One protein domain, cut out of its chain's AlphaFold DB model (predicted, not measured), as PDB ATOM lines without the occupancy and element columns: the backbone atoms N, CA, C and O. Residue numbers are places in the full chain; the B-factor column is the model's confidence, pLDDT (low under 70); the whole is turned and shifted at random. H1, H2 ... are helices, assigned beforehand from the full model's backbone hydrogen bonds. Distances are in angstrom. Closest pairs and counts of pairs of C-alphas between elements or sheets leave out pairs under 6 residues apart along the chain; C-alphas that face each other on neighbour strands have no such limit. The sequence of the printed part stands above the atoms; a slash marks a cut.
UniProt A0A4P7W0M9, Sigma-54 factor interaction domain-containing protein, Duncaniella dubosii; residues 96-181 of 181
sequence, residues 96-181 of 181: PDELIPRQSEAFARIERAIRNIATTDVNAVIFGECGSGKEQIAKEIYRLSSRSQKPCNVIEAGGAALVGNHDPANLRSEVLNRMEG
ATOM      1  N   PRO A  96     303.182 247.255 305.132       53.28
ATOM      2  CA  PRO A  96     302.008 248.041 305.447       53.28
ATOM      3  C   PRO A  96     301.402 248.463 304.105       53.28
ATOM      4  O   PRO A  96     302.127 248.946 303.233       53.28
ATOM      5  N   ASP A  97     300.107 248.206 303.906       62.44
ATOM      6  CA  ASP A  97     299.370 248.565 302.680       62.44
ATOM      7  C   ASP A  97     299.127 250.089 302.632       62.44
ATOM      8  O   ASP A  97     298.079 250.585 302.229       62.44
ATOM      9  N   GLU A  98     300.102 250.833 303.150       70.50
ATOM     10  CA  GLU A  98     300.146 252.268 303.289       70.50
ATOM     11  C   GLU A  98     300.923 252.843 302.114       70.50
ATOM     12  O   GLU A  98     301.892 252.267 301.605       70.50
ATOM     13  N   LEU A  99     300.496 254.026 301.689       82.25
ATOM     14  CA  LEU A  99     301.191 254.762 300.658       82.25
ATOM     15  C   LEU A  99     302.612 255.100 301.127       82.25
ATOM     16  O   LEU A  99     302.798 255.837 302.094       82.25
ATOM     17  N   ILE A 100     303.621 254.592 300.413       84.25
ATOM     18  CA  ILE A 100     305.026 254.850 300.753       84.25
ATOM     19  C   ILE A 100     305.290 256.365 300.680       84.25
ATOM     20  O   ILE A 100     305.113 256.949 299.599       84.25
ATOM     21  N   PRO A 101     305.741 257.006 301.777       82.44
ATOM     22  CA  PRO A 101     305.992 258.440 301.795       82.44
ATOM     23  C   PRO A 101     307.162 258.788 300.872       82.44
ATOM     24  O   PRO A 101     308.186 258.102 300.845       82.44
ATOM     25  N   ARG A 102     307.028 259.880 300.112       87.56
ATOM     26  CA  ARG A 102     308.084 260.390 299.225       87.56
ATOM     27  C   ARG A 102     308.240 261.890 299.434       87.56
ATOM     28  O   ARG A 102     307.259 262.616 299.496       87.56
ATOM     29  N   GLN A 103     309.483 262.358 299.499       88.06
ATOM     30  CA  GLN A 103     309.799 263.755 299.829       88.06
ATOM     31  C   GLN A 103     309.723 264.721 298.633       88.06
ATOM     32  O   GLN A 103     309.999 265.908 298.786       88.06
ATOM     33  N   SER A 104     309.386 264.246 297.429       94.31
ATOM     34  CA  SER A 104     309.385 265.102 296.241       94.31
ATOM     35  C   SER A 104     308.177 266.041 296.205       94.31
ATOM     36  O   SER A 104     307.065 265.676 296.585       94.31
ATOM     37  N   GLU A 105     308.370 267.246 295.663       93.31
ATOM     38  CA  GLU A 105     307.283 268.221 295.504       93.31
ATOM     39  C   GLU A 105     306.150 267.675 294.617       93.31
ATOM     40  O   GLU A 105     304.968 267.877 294.897       93.31
ATOM     41  N   ALA A 106     306.507 266.920 293.572       91.69
ATOM     42  CA  ALA A 106     305.544 266.238 292.713       91.69
ATOM     43  C   ALA A 106     304.652 265.281 293.520       91.69
ATOM     44  O   ALA A 106     303.435 265.271 293.339       91.69
ATOM     45  N   PHE A 107     305.232 264.528 294.457       93.25
ATOM     46  CA  PHE A 107     304.463 263.627 295.303       93.25
ATOM     47  C   PHE A 107     303.618 264.376 296.336       93.25
ATOM     48  O   PHE A 107     302.459 264.027 296.535       93.25
ATOM     49  N   ALA A 108     304.119 265.477 296.898       93.31
ATOM     50  CA  ALA A 108     303.325 266.335 297.780       93.31
ATOM     51  C   ALA A 108     302.064 266.894 297.084       93.31
ATOM     52  O   ALA A 108     301.015 267.068 297.713       93.31
ATOM     53  N   ARG A 109     302.129 267.160 295.768       94.94
ATOM     54  CA  ARG A 109     300.948 267.523 294.962       94.94
ATOM     55  C   ARG A 109     299.971 266.353 294.830       94.94
ATOM     56  O   ARG A 109     298.771 266.570 294.985       94.94
ATOM     57  N   ILE A 110     300.477 265.141 294.605       94.44
ATOM     58  CA  ILE A 110     299.665 263.917 294.552       94.44
ATOM     59  C   ILE A 110     298.959 263.687 295.891       94.44
ATOM     60  O   ILE A 110     297.746 263.527 295.906       94.44
ATOM     61  N   GLU A 111     299.661 263.767 297.020       94.12
ATOM     62  CA  GLU A 111     299.048 263.602 298.344       94.12
ATOM     63  C   GLU A 111     297.925 264.614 298.614       94.12
ATOM     64  O   GLU A 111     296.901 264.280 299.211       94.12
ATOM     65  N   ARG A 112     298.095 265.865 298.166       95.12
ATOM     66  CA  ARG A 112     297.037 266.878 298.262       95.12
ATOM     67  C   ARG A 112     295.829 266.505 297.399       95.12
ATOM     68  O   ARG A 112     294.702 266.653 297.857       95.12
ATOM     69  N   ALA A 113     296.054 265.995 296.188       95.31
ATOM     70  CA  ALA A 113     294.982 265.516 295.319       95.31
ATOM     71  C   ALA A 113     294.240 264.318 295.932       95.31
ATOM     72  O   ALA A 113     293.014 264.319 295.936       95.31
ATOM     73  N   ILE A 114     294.959 263.355 296.522       95.56
ATOM     74  CA  ILE A 114     294.367 262.223 297.253       95.56
ATOM     75  C   ILE A 114     293.423 262.736 298.345       95.56
ATOM     76  O   ILE A 114     292.258 262.346 298.372       95.56
ATOM     77  N   ARG A 115     293.907 263.639 299.214       95.38
ATOM     78  CA  ARG A 115     293.107 264.214 300.310       95.38
ATOM     79  C   ARG A 115     291.851 264.927 299.803       95.38
ATOM     80  O   ARG A 115     290.794 264.776 300.405       95.38
ATOM     81  N   ASN A 116     291.953 265.658 298.695       96.06
ATOM     82  CA  ASN A 116     290.820 266.374 298.106       96.06
ATOM     83  C   ASN A 116     289.799 265.436 297.446       96.06
ATOM     84  O   ASN A 116     288.606 265.682 297.537       96.06
ATOM     85  N   ILE A 117     290.249 264.376 296.772       96.00
ATOM     86  CA  ILE A 117     289.355 263.416 296.108       96.00
ATOM     87  C   ILE A 117     288.635 262.556 297.152       96.00
ATOM     88  O   ILE A 117     287.436 262.320 297.025       96.00
ATOM     89  N   ALA A 118     289.337 262.130 298.206       95.44
ATOM     90  CA  ALA A 118     288.802 261.243 299.239       95.44
ATOM     91  C   ALA A 118     287.579 261.812 299.985       95.44
ATOM     92  O   ALA A 118     286.748 261.048 300.474       95.44
ATOM     93  N   THR A 119     287.436 263.138 300.056       95.38
ATOM     94  CA  THR A 119     286.290 263.804 300.700       95.38
ATOM     95  C   THR A 119     285.071 263.954 299.785       95.38
ATOM     96  O   THR A 119     284.059 264.512 300.208       95.38
ATOM     97  N   THR A 120     285.137 263.459 298.546       93.75
ATOM     98  CA  THR A 120     284.096 263.638 297.523       93.75
ATOM     99  C   THR A 120     283.534 262.309 297.015       93.75
ATOM    100  O   THR A 120     284.157 261.257 297.145       93.75
ATOM    101  N   ASP A 121     282.346 262.361 296.410       91.00
ATOM    102  CA  ASP A 121     281.716 261.237 295.706       91.00
ATOM    103  C   ASP A 121     281.907 261.386 294.190       91.00
ATOM    104  O   ASP A 121     280.960 261.599 293.436       91.00
ATOM    105  N   VAL A 122     283.162 261.381 293.743       91.50
ATOM    106  CA  VAL A 122     283.493 261.489 292.317       91.50
ATOM    107  C   VAL A 122     284.196 260.235 291.830       91.50
ATOM    108  O   VAL A 122     284.920 259.568 292.572       91.50
ATOM    109  N   ASN A 123     284.026 259.940 290.545       91.69
ATOM    110  CA  ASN A 123     284.830 258.930 289.874       91.69
ATOM    111  C   ASN A 123     286.226 259.498 289.604       91.69
ATOM    112  O   ASN A 123     286.361 260.597 289.066       91.69
ATOM    113  N   ALA A 124     287.262 258.739 289.956       91.38
ATOM    114  CA  ALA A 124     288.653 259.129 289.769       91.38
ATOM    115  C   ALA A 124     289.369 258.149 288.835       91.38
ATOM    116  O   ALA A 124     289.179 256.937 288.918       91.38
ATOM    117  N   VAL A 125     290.233 258.683 287.970       93.81
ATOM    118  CA  VAL A 125     291.127 257.903 287.108       93.81
ATOM    119  C   VAL A 125     292.562 258.272 287.460       93.81
ATOM    120  O   VAL A 125     292.910 259.450 287.503       93.81
ATOM    121  N   ILE A 126     293.395 257.264 287.722       93.94
ATOM    122  CA  ILE A 126     294.794 257.453 288.115       93.94
ATOM    123  C   ILE A 126     295.683 257.067 286.937       93.94
ATOM    124  O   ILE A 126     295.706 255.911 286.517       93.94
ATOM    125  N   PHE A 127     296.447 258.031 286.429       93.44
ATOM    126  CA  PHE A 127     297.413 257.821 285.353       93.44
ATOM    127  C   PHE A 127     298.835 257.671 285.898       93.44
ATOM    128  O   PHE A 127     299.174 258.206 286.952       93.44
ATOM    129  N   GLY A 128     299.670 256.932 285.168       92.25
ATOM    130  CA  GLY A 128     301.069 256.704 285.523       92.25
ATOM    131  C   GLY A 128     301.646 255.468 284.843       92.25
ATOM    132  O   GLY A 128     300.912 254.559 284.444       92.25
ATOM    133  N   GLU A 129     302.968 255.413 284.752       92.25
ATOM    134  CA  GLU A 129     303.710 254.300 284.155       92.25
ATOM    135  C   GLU A 129     303.479 252.974 284.901       92.25
ATOM    136  O   GLU A 129     302.944 252.934 286.021       92.25
ATOM    137  N   CYS A 130     303.859 251.858 284.279       86.06
ATOM    138  CA  CYS A 130     303.871 250.563 284.954       86.06
ATOM    139  C   CYS A 130     304.800 250.623 286.182       86.06
ATOM    140  O   CYS A 130     305.892 251.173 286.105       86.06
ATOM    141  N   GLY A 131     304.354 250.115 287.333       83.19
ATOM    142  CA  GLY A 131     305.147 250.144 288.573       83.19
ATOM    143  C   GLY A 131     305.187 251.484 289.327       83.19
ATOM    144  O   GLY A 131     305.751 251.542 290.413       83.19
ATOM    145  N   SER A 132     304.532 252.545 288.841       87.94
ATOM    146  CA  SER A 132     304.496 253.860 289.522       87.94
ATOM    147  C   SER A 132     303.688 253.900 290.833       87.94
ATOM    148  O   SER A 132     303.663 254.922 291.515       87.94
ATOM    149  N   GLY A 133     303.030 252.799 291.212       88.31
ATOM    150  CA  GLY A 133     302.278 252.698 292.468       88.31
ATOM    151  C   GLY A 133     300.831 253.201 292.407       88.31
ATOM    152  O   GLY A 133     300.268 253.524 293.446       88.31
ATOM    153  N   LYS A 134     300.203 253.245 291.222       92.19
ATOM    154  CA  LYS A 134     298.798 253.678 291.041       92.19
ATOM    155  C   LYS A 134     297.805 252.971 291.970       92.19
ATOM    156  O   LYS A 134     296.870 253.599 292.455       92.19
ATOM    157  N   GLU A 135     298.023 251.685 292.237       89.31
ATOM    158  CA  GLU A 135     297.183 250.909 293.152       89.31
ATOM    159  C   GLU A 135     297.262 251.439 294.590       89.31
ATOM    160  O   GLU A 135     296.229 251.634 295.224       89.31
ATOM    161  N   GLN A 136     298.462 251.777 295.079       90.38
ATOM    162  CA  GLN A 136     298.624 252.379 296.408       90.38
ATOM    163  C   GLN A 136     297.922 253.739 296.499       90.38
ATOM    164  O   GLN A 136     297.340 254.063 297.529       90.38
ATOM    165  N   ILE A 137     297.922 254.520 295.413       93.31
ATOM    166  CA  ILE A 137     297.189 255.793 295.350       93.31
ATOM    167  C   ILE A 137     295.677 255.558 295.463       93.31
ATOM    168  O   ILE A 137     295.016 256.234 296.246       93.31
ATOM    169  N   ALA A 138     295.123 254.584 294.730       92.62
ATOM    170  CA  ALA A 138     293.699 254.244 294.802       92.62
ATOM    171  C   ALA A 138     293.286 253.792 296.210       92.62
ATOM    172  O   ALA A 138     292.271 254.246 296.741       92.62
ATOM    173  N   LYS A 139     294.100 252.930 296.831       90.88
ATOM    174  CA  LYS A 139     293.879 252.453 298.199       90.88
ATOM    175  C   LYS A 139     293.931 253.581 299.220       90.88
ATOM    176  O   LYS A 139     293.092 253.620 300.114       90.88
ATOM    177  N   GLU A 140     294.852 254.528 299.067       93.00
ATOM    178  CA  GLU A 140     294.947 255.670 299.975       93.00
ATOM    179  C   GLU A 140     293.738 256.609 299.849       93.00
ATOM    180  O   GLU A 140     293.201 257.056 300.864       93.00
ATOM    181  N   ILE A 141     293.242 256.848 298.627       93.94
ATOM    182  CA  ILE A 141     291.983 257.585 298.410       93.94
ATOM    183  C   ILE A 141     290.836 256.880 299.141       93.94
ATOM    184  O   ILE A 141     290.077 257.520 299.870       93.94
ATOM    185  N   TYR A 142     290.726 255.558 298.987       92.75
ATOM    186  CA  TYR A 142     289.714 254.757 299.667       92.75
ATOM    187  C   TYR A 142     289.826 254.857 301.198       92.75
ATOM    188  O   TYR A 142     288.828 255.135 301.870       92.75
ATOM    189  N   ARG A 143     291.040 254.694 301.743       91.12
ATOM    190  CA  ARG A 143     291.343 254.730 303.182       91.12
ATOM    191  C   ARG A 143     290.954 256.059 303.825       91.12
ATOM    192  O   ARG A 143     290.415 256.060 304.928       91.12
ATOM    193  N   LEU A 144     291.210 257.174 303.139       92.62
ATOM    194  CA  LEU A 144     290.886 258.520 303.620       92.62
ATOM    195  C   LEU A 144     289.423 258.924 303.381       92.62
ATOM    196  O   LEU A 144     288.990 259.963 303.876       92.62
ATOM    197  N   SER A 145     288.660 258.130 302.627       92.00
ATOM    198  CA  SER A 145     287.263 258.431 302.322       92.00
ATOM    199  C   SER A 145     286.299 257.968 303.417       92.00
ATOM    200  O   SER A 145     286.594 257.083 304.227       92.00
ATOM    201  N   SER A 146     285.071 258.490 303.372       90.19
ATOM    202  CA  SER A 146     283.951 258.015 304.202       90.19
ATOM    203  C   SER A 146     283.541 256.562 303.909       90.19
ATOM    204  O   SER A 146     282.772 255.969 304.665       90.19
ATOM    205  N   ARG A 147     284.052 255.965 302.822       86.88
ATOM    206  CA  ARG A 147     283.749 254.592 302.394       86.88
ATOM    207  C   ARG A 147     284.671 253.553 303.010       86.88
ATOM    208  O   ARG A 147     284.384 252.376 302.843       86.88
ATOM    209  N   SER A 148     285.713 253.964 303.731       86.00
ATOM    210  CA  SER A 148     286.706 253.076 304.356       86.00
ATOM    211  C   SER A 148     286.106 251.980 305.251       86.00
ATOM    212  O   SER A 148     286.741 250.952 305.459       86.00
ATOM    213  N   GLN A 149     284.875 252.175 305.741       78.75
ATOM    214  CA  GLN A 149     284.123 251.207 306.550       78.75
ATOM    215  C   GLN A 149     283.392 250.122 305.735       78.75
ATOM    216  O   GLN A 149     282.777 249.232 306.317       78.75
ATOM    217  N   LYS A 150     283.396 250.203 304.402       78.19
ATOM    218  CA  LYS A 150     282.778 249.207 303.515       78.19
ATOM    219  C   LYS A 150     283.839 248.201 303.028       78.19
ATOM    220  O   LYS A 150     285.004 248.299 303.402       78.19
ATOM    221  N   PRO A 151     283.477 247.176 302.248       77.25
ATOM    222  CA  PRO A 151     284.469 246.370 301.539       77.25
ATOM    223  C   PRO A 151     285.110 247.154 300.381       77.25
ATOM    224  O   PRO A 151     284.410 247.833 299.627       77.25
ATOM    225  N   CYS A 152     286.432 247.037 300.215       81.31
ATOM    226  CA  CYS A 152     287.160 247.559 299.056       81.31
ATOM    227  C   CYS A 152     287.368 246.438 298.034       81.31
ATOM    228  O   CYS A 152     288.168 245.531 298.266       81.31
ATOM    229  N   ASN A 153     286.653 246.496 296.911       83.12
ATOM    230  CA  ASN A 153     286.765 245.499 295.850       83.12
ATOM    231  C   ASN A 153     287.764 245.973 294.792       83.12
ATOM    232  O   ASN A 153     287.536 246.981 294.123       83.12
ATOM    233  N   VAL A 154     288.851 245.224 294.622       82.12
ATOM    234  CA  VAL A 154     289.856 245.464 293.582       82.12
ATOM    235  C   VAL A 154     289.623 244.469 292.453       82.12
ATOM    236  O   VAL A 154     289.629 243.261 292.678       82.12
ATOM    237  N   ILE A 155     289.410 244.979 291.242       80.12
ATOM    238  CA  ILE A 155     289.209 244.161 290.046       80.12
ATOM    239  C   ILE A 155     290.356 244.444 289.083       80.12
ATOM    240  O   ILE A 155     290.511 245.563 288.593       80.12
ATOM    241  N   GLU A 156     291.156 243.421 288.805       78.00
ATOM    242  CA  GLU A 156     292.192 243.491 287.782       78.00
ATOM    243  C   GLU A 156     291.572 243.227 286.406       78.00
ATOM    244  O   GLU A 156     290.905 242.215 286.200       78.00
ATOM    245  N   ALA A 157     291.811 244.118 285.440       73.50
ATOM    246  CA  ALA A 157     291.199 244.036 284.112       73.50
ATOM    247  C   ALA A 157     291.476 242.701 283.387       73.50
ATOM    248  O   ALA A 157     290.608 242.214 282.668       73.50
ATOM    249  N   GLY A 158     292.643 242.082 283.606       65.75
ATOM    250  CA  GLY A 158     292.992 240.779 283.022       65.75
ATOM    251  C   GLY A 158     292.227 239.590 283.617       65.75
ATOM    252  O   GLY A 158     292.040 238.583 282.939       65.75
ATOM    253  N   GLY A 159     291.745 239.714 284.858       57.75
ATOM    254  CA  GLY A 159     290.951 238.700 285.560       57.75
ATOM    255  C   GLY A 159     289.463 239.041 285.668       57.75
ATOM    256  O   GLY A 159     288.695 238.235 286.184       57.75
ATOM    257  N   ALA A 160     289.035 240.209 285.178       59.09
ATOM    258  CA  ALA A 160     287.667 240.709 285.326       59.09
ATOM    259  C   ALA A 160     286.606 239.761 284.736       59.09
ATOM    260  O   ALA A 160     285.492 239.697 285.248       59.09
ATOM    261  N   ALA A 161     286.965 238.968 283.720       55.75
ATOM    262  CA  ALA A 161     286.097 237.940 283.140       55.75
ATOM    263  C   ALA A 161     285.794 236.754 284.086       55.75
ATOM    264  O   ALA A 161     284.923 235.947 283.780       55.75
ATOM    265  N   LEU A 162     286.506 236.633 285.214       53.81
ATOM    266  CA  LEU A 162     286.355 235.559 286.207       53.81
ATOM    267  C   LEU A 162     285.583 236.001 287.463       53.81
ATOM    268  O   LEU A 162     285.369 235.189 288.363       53.81
ATOM    269  N   VAL A 163     285.183 237.274 287.553       54.66
ATOM    270  CA  VAL A 163     284.449 237.806 288.709       54.66
ATOM    271  C   VAL A 163     282.970 237.425 288.572       54.66
ATOM    272  O   VAL A 163     282.202 238.112 287.904       54.66
ATOM    273  N   GLY A 164     282.586 236.289 289.161       54.09
ATOM    274  CA  GLY A 164     281.193 235.836 289.260       54.09
ATOM    275  C   GLY A 164     280.353 236.660 290.246       54.09
ATOM    276  O   GLY A 164     280.874 237.484 291.000       54.09
ATOM    277  N   ASN A 165     279.033 236.443 290.228       49.25
ATOM    278  CA  ASN A 165     278.086 237.133 291.109       49.25
ATOM    279  C   ASN A 165     278.431 236.908 292.592       49.25
ATOM    280  O   ASN A 165     278.656 235.783 293.030       49.25
ATOM    281  N   HIS A 166     278.459 237.996 293.362       47.19
ATOM    282  CA  HIS A 166     278.754 237.993 294.793       47.19
ATOM    283  C   HIS A 166     277.551 237.469 295.597       47.19
ATOM    284  O   HIS A 166     276.505 238.119 295.610       47.19
ATOM    285  N   ASP A 167     277.705 236.330 296.279       46.62
ATOM    286  CA  ASP A 167     276.774 235.882 297.320       46.62
ATOM    287  C   ASP A 167     277.137 236.568 298.654       46.62
ATOM    288  O   ASP A 167     278.200 236.292 299.215       46.62
ATOM    289  N   PRO A 168     276.289 237.462 299.197       47.78
ATOM    290  CA  PRO A 168     276.577 238.170 300.443       47.78
ATOM    291  C   PRO A 168     276.638 237.258 301.683       47.78
ATOM    292  O   PRO A 168     277.091 237.710 302.734       47.78
ATOM    293  N   ALA A 169     276.207 235.993 301.593       50.28
ATOM    294  CA  ALA A 169     276.282 235.029 302.693       50.28
ATOM    295  C   ALA A 169     277.630 234.287 302.776       50.28
ATOM    296  O   ALA A 169     277.940 233.693 303.810       50.28
ATOM    297  N   ASN A 170     278.451 234.328 301.720       41.66
ATOM    298  CA  ASN A 170     279.699 233.580 301.637       41.66
ATOM    299  C   ASN A 170     280.828 234.502 301.162       41.66
ATOM    300  O   ASN A 170     280.819 235.006 300.046       41.66
ATOM    301  N   LEU A 171     281.872 234.686 301.976       41.84
ATOM    302  CA  LEU A 171     283.083 235.456 301.621       41.84
ATOM    303  C   LEU A 171     283.938 234.783 300.517       41.84
ATOM    304  O   LEU A 171     285.144 235.009 300.430       41.84
ATOM    305  N   ARG A 172     283.347 233.910 299.696       37.94
ATOM    306  CA  ARG A 172     283.995 233.191 298.601       37.94
ATOM    307  C   ARG A 172     283.341 233.598 297.289       37.94
ATOM    308  O   ARG A 172     282.166 233.338 297.074       37.94
ATOM    309  N   SER A 173     284.125 234.216 296.414       40.91
ATOM    310  CA  SER A 173     283.738 234.463 295.027       40.91
ATOM    311  C   SER A 173     283.614 233.119 294.303       40.91
ATOM    312  O   SER A 173     284.603 232.389 294.200       40.91
ATOM    313  N   GLU A 174     282.424 232.770 293.821       42.34
ATOM    314  CA  GLU A 174     282.244 231.600 292.962       42.34
ATOM    315  C   GLU A 174     282.726 231.935 291.544       42.34
ATOM    316  O   GLU A 174     282.266 232.887 290.911       42.34
ATOM    317  N   VAL A 175     283.704 231.170 291.054       43.09
ATOM    318  CA  VAL A 175     284.186 231.259 289.672       43.09
ATOM    319  C   VAL A 175     283.142 230.584 288.785       43.09
ATOM    320  O   VAL A 175     282.871 229.395 288.953       43.09
ATOM    321  N   LEU A 176     282.552 231.324 287.843       43.88
ATOM    322  CA  LEU A 176     281.676 230.746 286.824       43.88
ATOM    323  C   LEU A 176     282.476 229.717 286.015       43.88
ATOM    324  O   LEU A 176     283.460 230.064 285.357       43.88
ATOM    325  N   ASN A 177     282.043 228.455 286.056       38.72
ATOM    326  CA  ASN A 177     282.530 227.445 285.127       38.72
ATOM    327  C   ASN A 177     282.258 227.940 283.706       38.72
ATOM    328  O   ASN A 177     281.127 228.251 283.334       38.72
ATOM    329  N   ARG A 178     283.340 228.037 282.935       37.22
ATOM    330  CA  ARG A 178     283.333 228.339 281.507       37.22
ATOM    331  C   ARG A 178     282.328 227.398 280.836       37.22
ATOM    332  O   ARG A 178     282.464 226.187 280.974       37.22
ATOM    333  N   MET A 179     281.327 227.953 280.153       37.78
ATOM    334  CA  MET A 179     280.452 227.170 279.279       37.78
ATOM    335  C   MET A 179     281.351 226.446 278.270       37.78
ATOM    336  O   MET A 179     282.099 227.094 277.531       37.78
ATOM    337  N   GLU A 180     281.348 225.116 278.309       37.41
ATOM    338  CA  GLU A 180     281.826 224.315 277.190       37.41
ATOM    339  C   GLU A 180     280.890 224.564 276.003       37.41
ATOM    340  O   GLU A 180     279.678 224.539 276.188       37.41
ATOM    341  N   GLY A 181     281.491 224.820 274.833       32.97
ATOM    342  CA  GLY A 181     280.933 224.610 273.486       32.97
ATOM    343  C   GLY A 181     279.505 225.058 273.222       32.97
ATOM    344  O   GLY A 181     278.601 224.224 273.429       32.97
TER     345      GLY A 181
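What this domain is: This is residues 96 to 181 of the 181 residues of the protein "Sigma-54 factor interaction domain-containing protein" of Duncaniella dubosii (UniProt A0A4P7W0M9). With little regular structure, two helices make a V, H1 meeting H2 near their last residues, and a long tail of loop, residues 145 to 181, runs away from them and makes much of the length. The printed part has 86 residues with two named helices, H1 then H2, and no named strand; its class is all helix, though the named elements hold only 25 residues. It is loose, with a radius of gyration of the C-alphas of 16.5 A, and elongated, spanning 55 by 29 by 26 A.

How they stand to each other: H1, residues 105 to 118, touches H2, residues 134 to 144, with residues 114 to 118 alone. Their closest C-alphas, those of Ala 118 and Ile 141, are 4.9 A apart. They run the same way at a steep tilt of 49 degrees. In H1 and H2 every O i to N i+4 pair is within hydrogen-bond range.

Where its parts are: H1 measures 20.1 A from C-alpha 105 at (307.283, 268.221, 295.504) to C-alpha 118. H2 measures 15.6 A and ends at C-alpha 144, (290.886, 258.520, 303.620).

The domain as a whole: The printed part has no cut. The H1 to H2 link is long, 15 residues. Residues 127 to 132 and 167 to 172 are among those that stand free. Confidence is under 70 at residues 96 to 97 and 158 to 181.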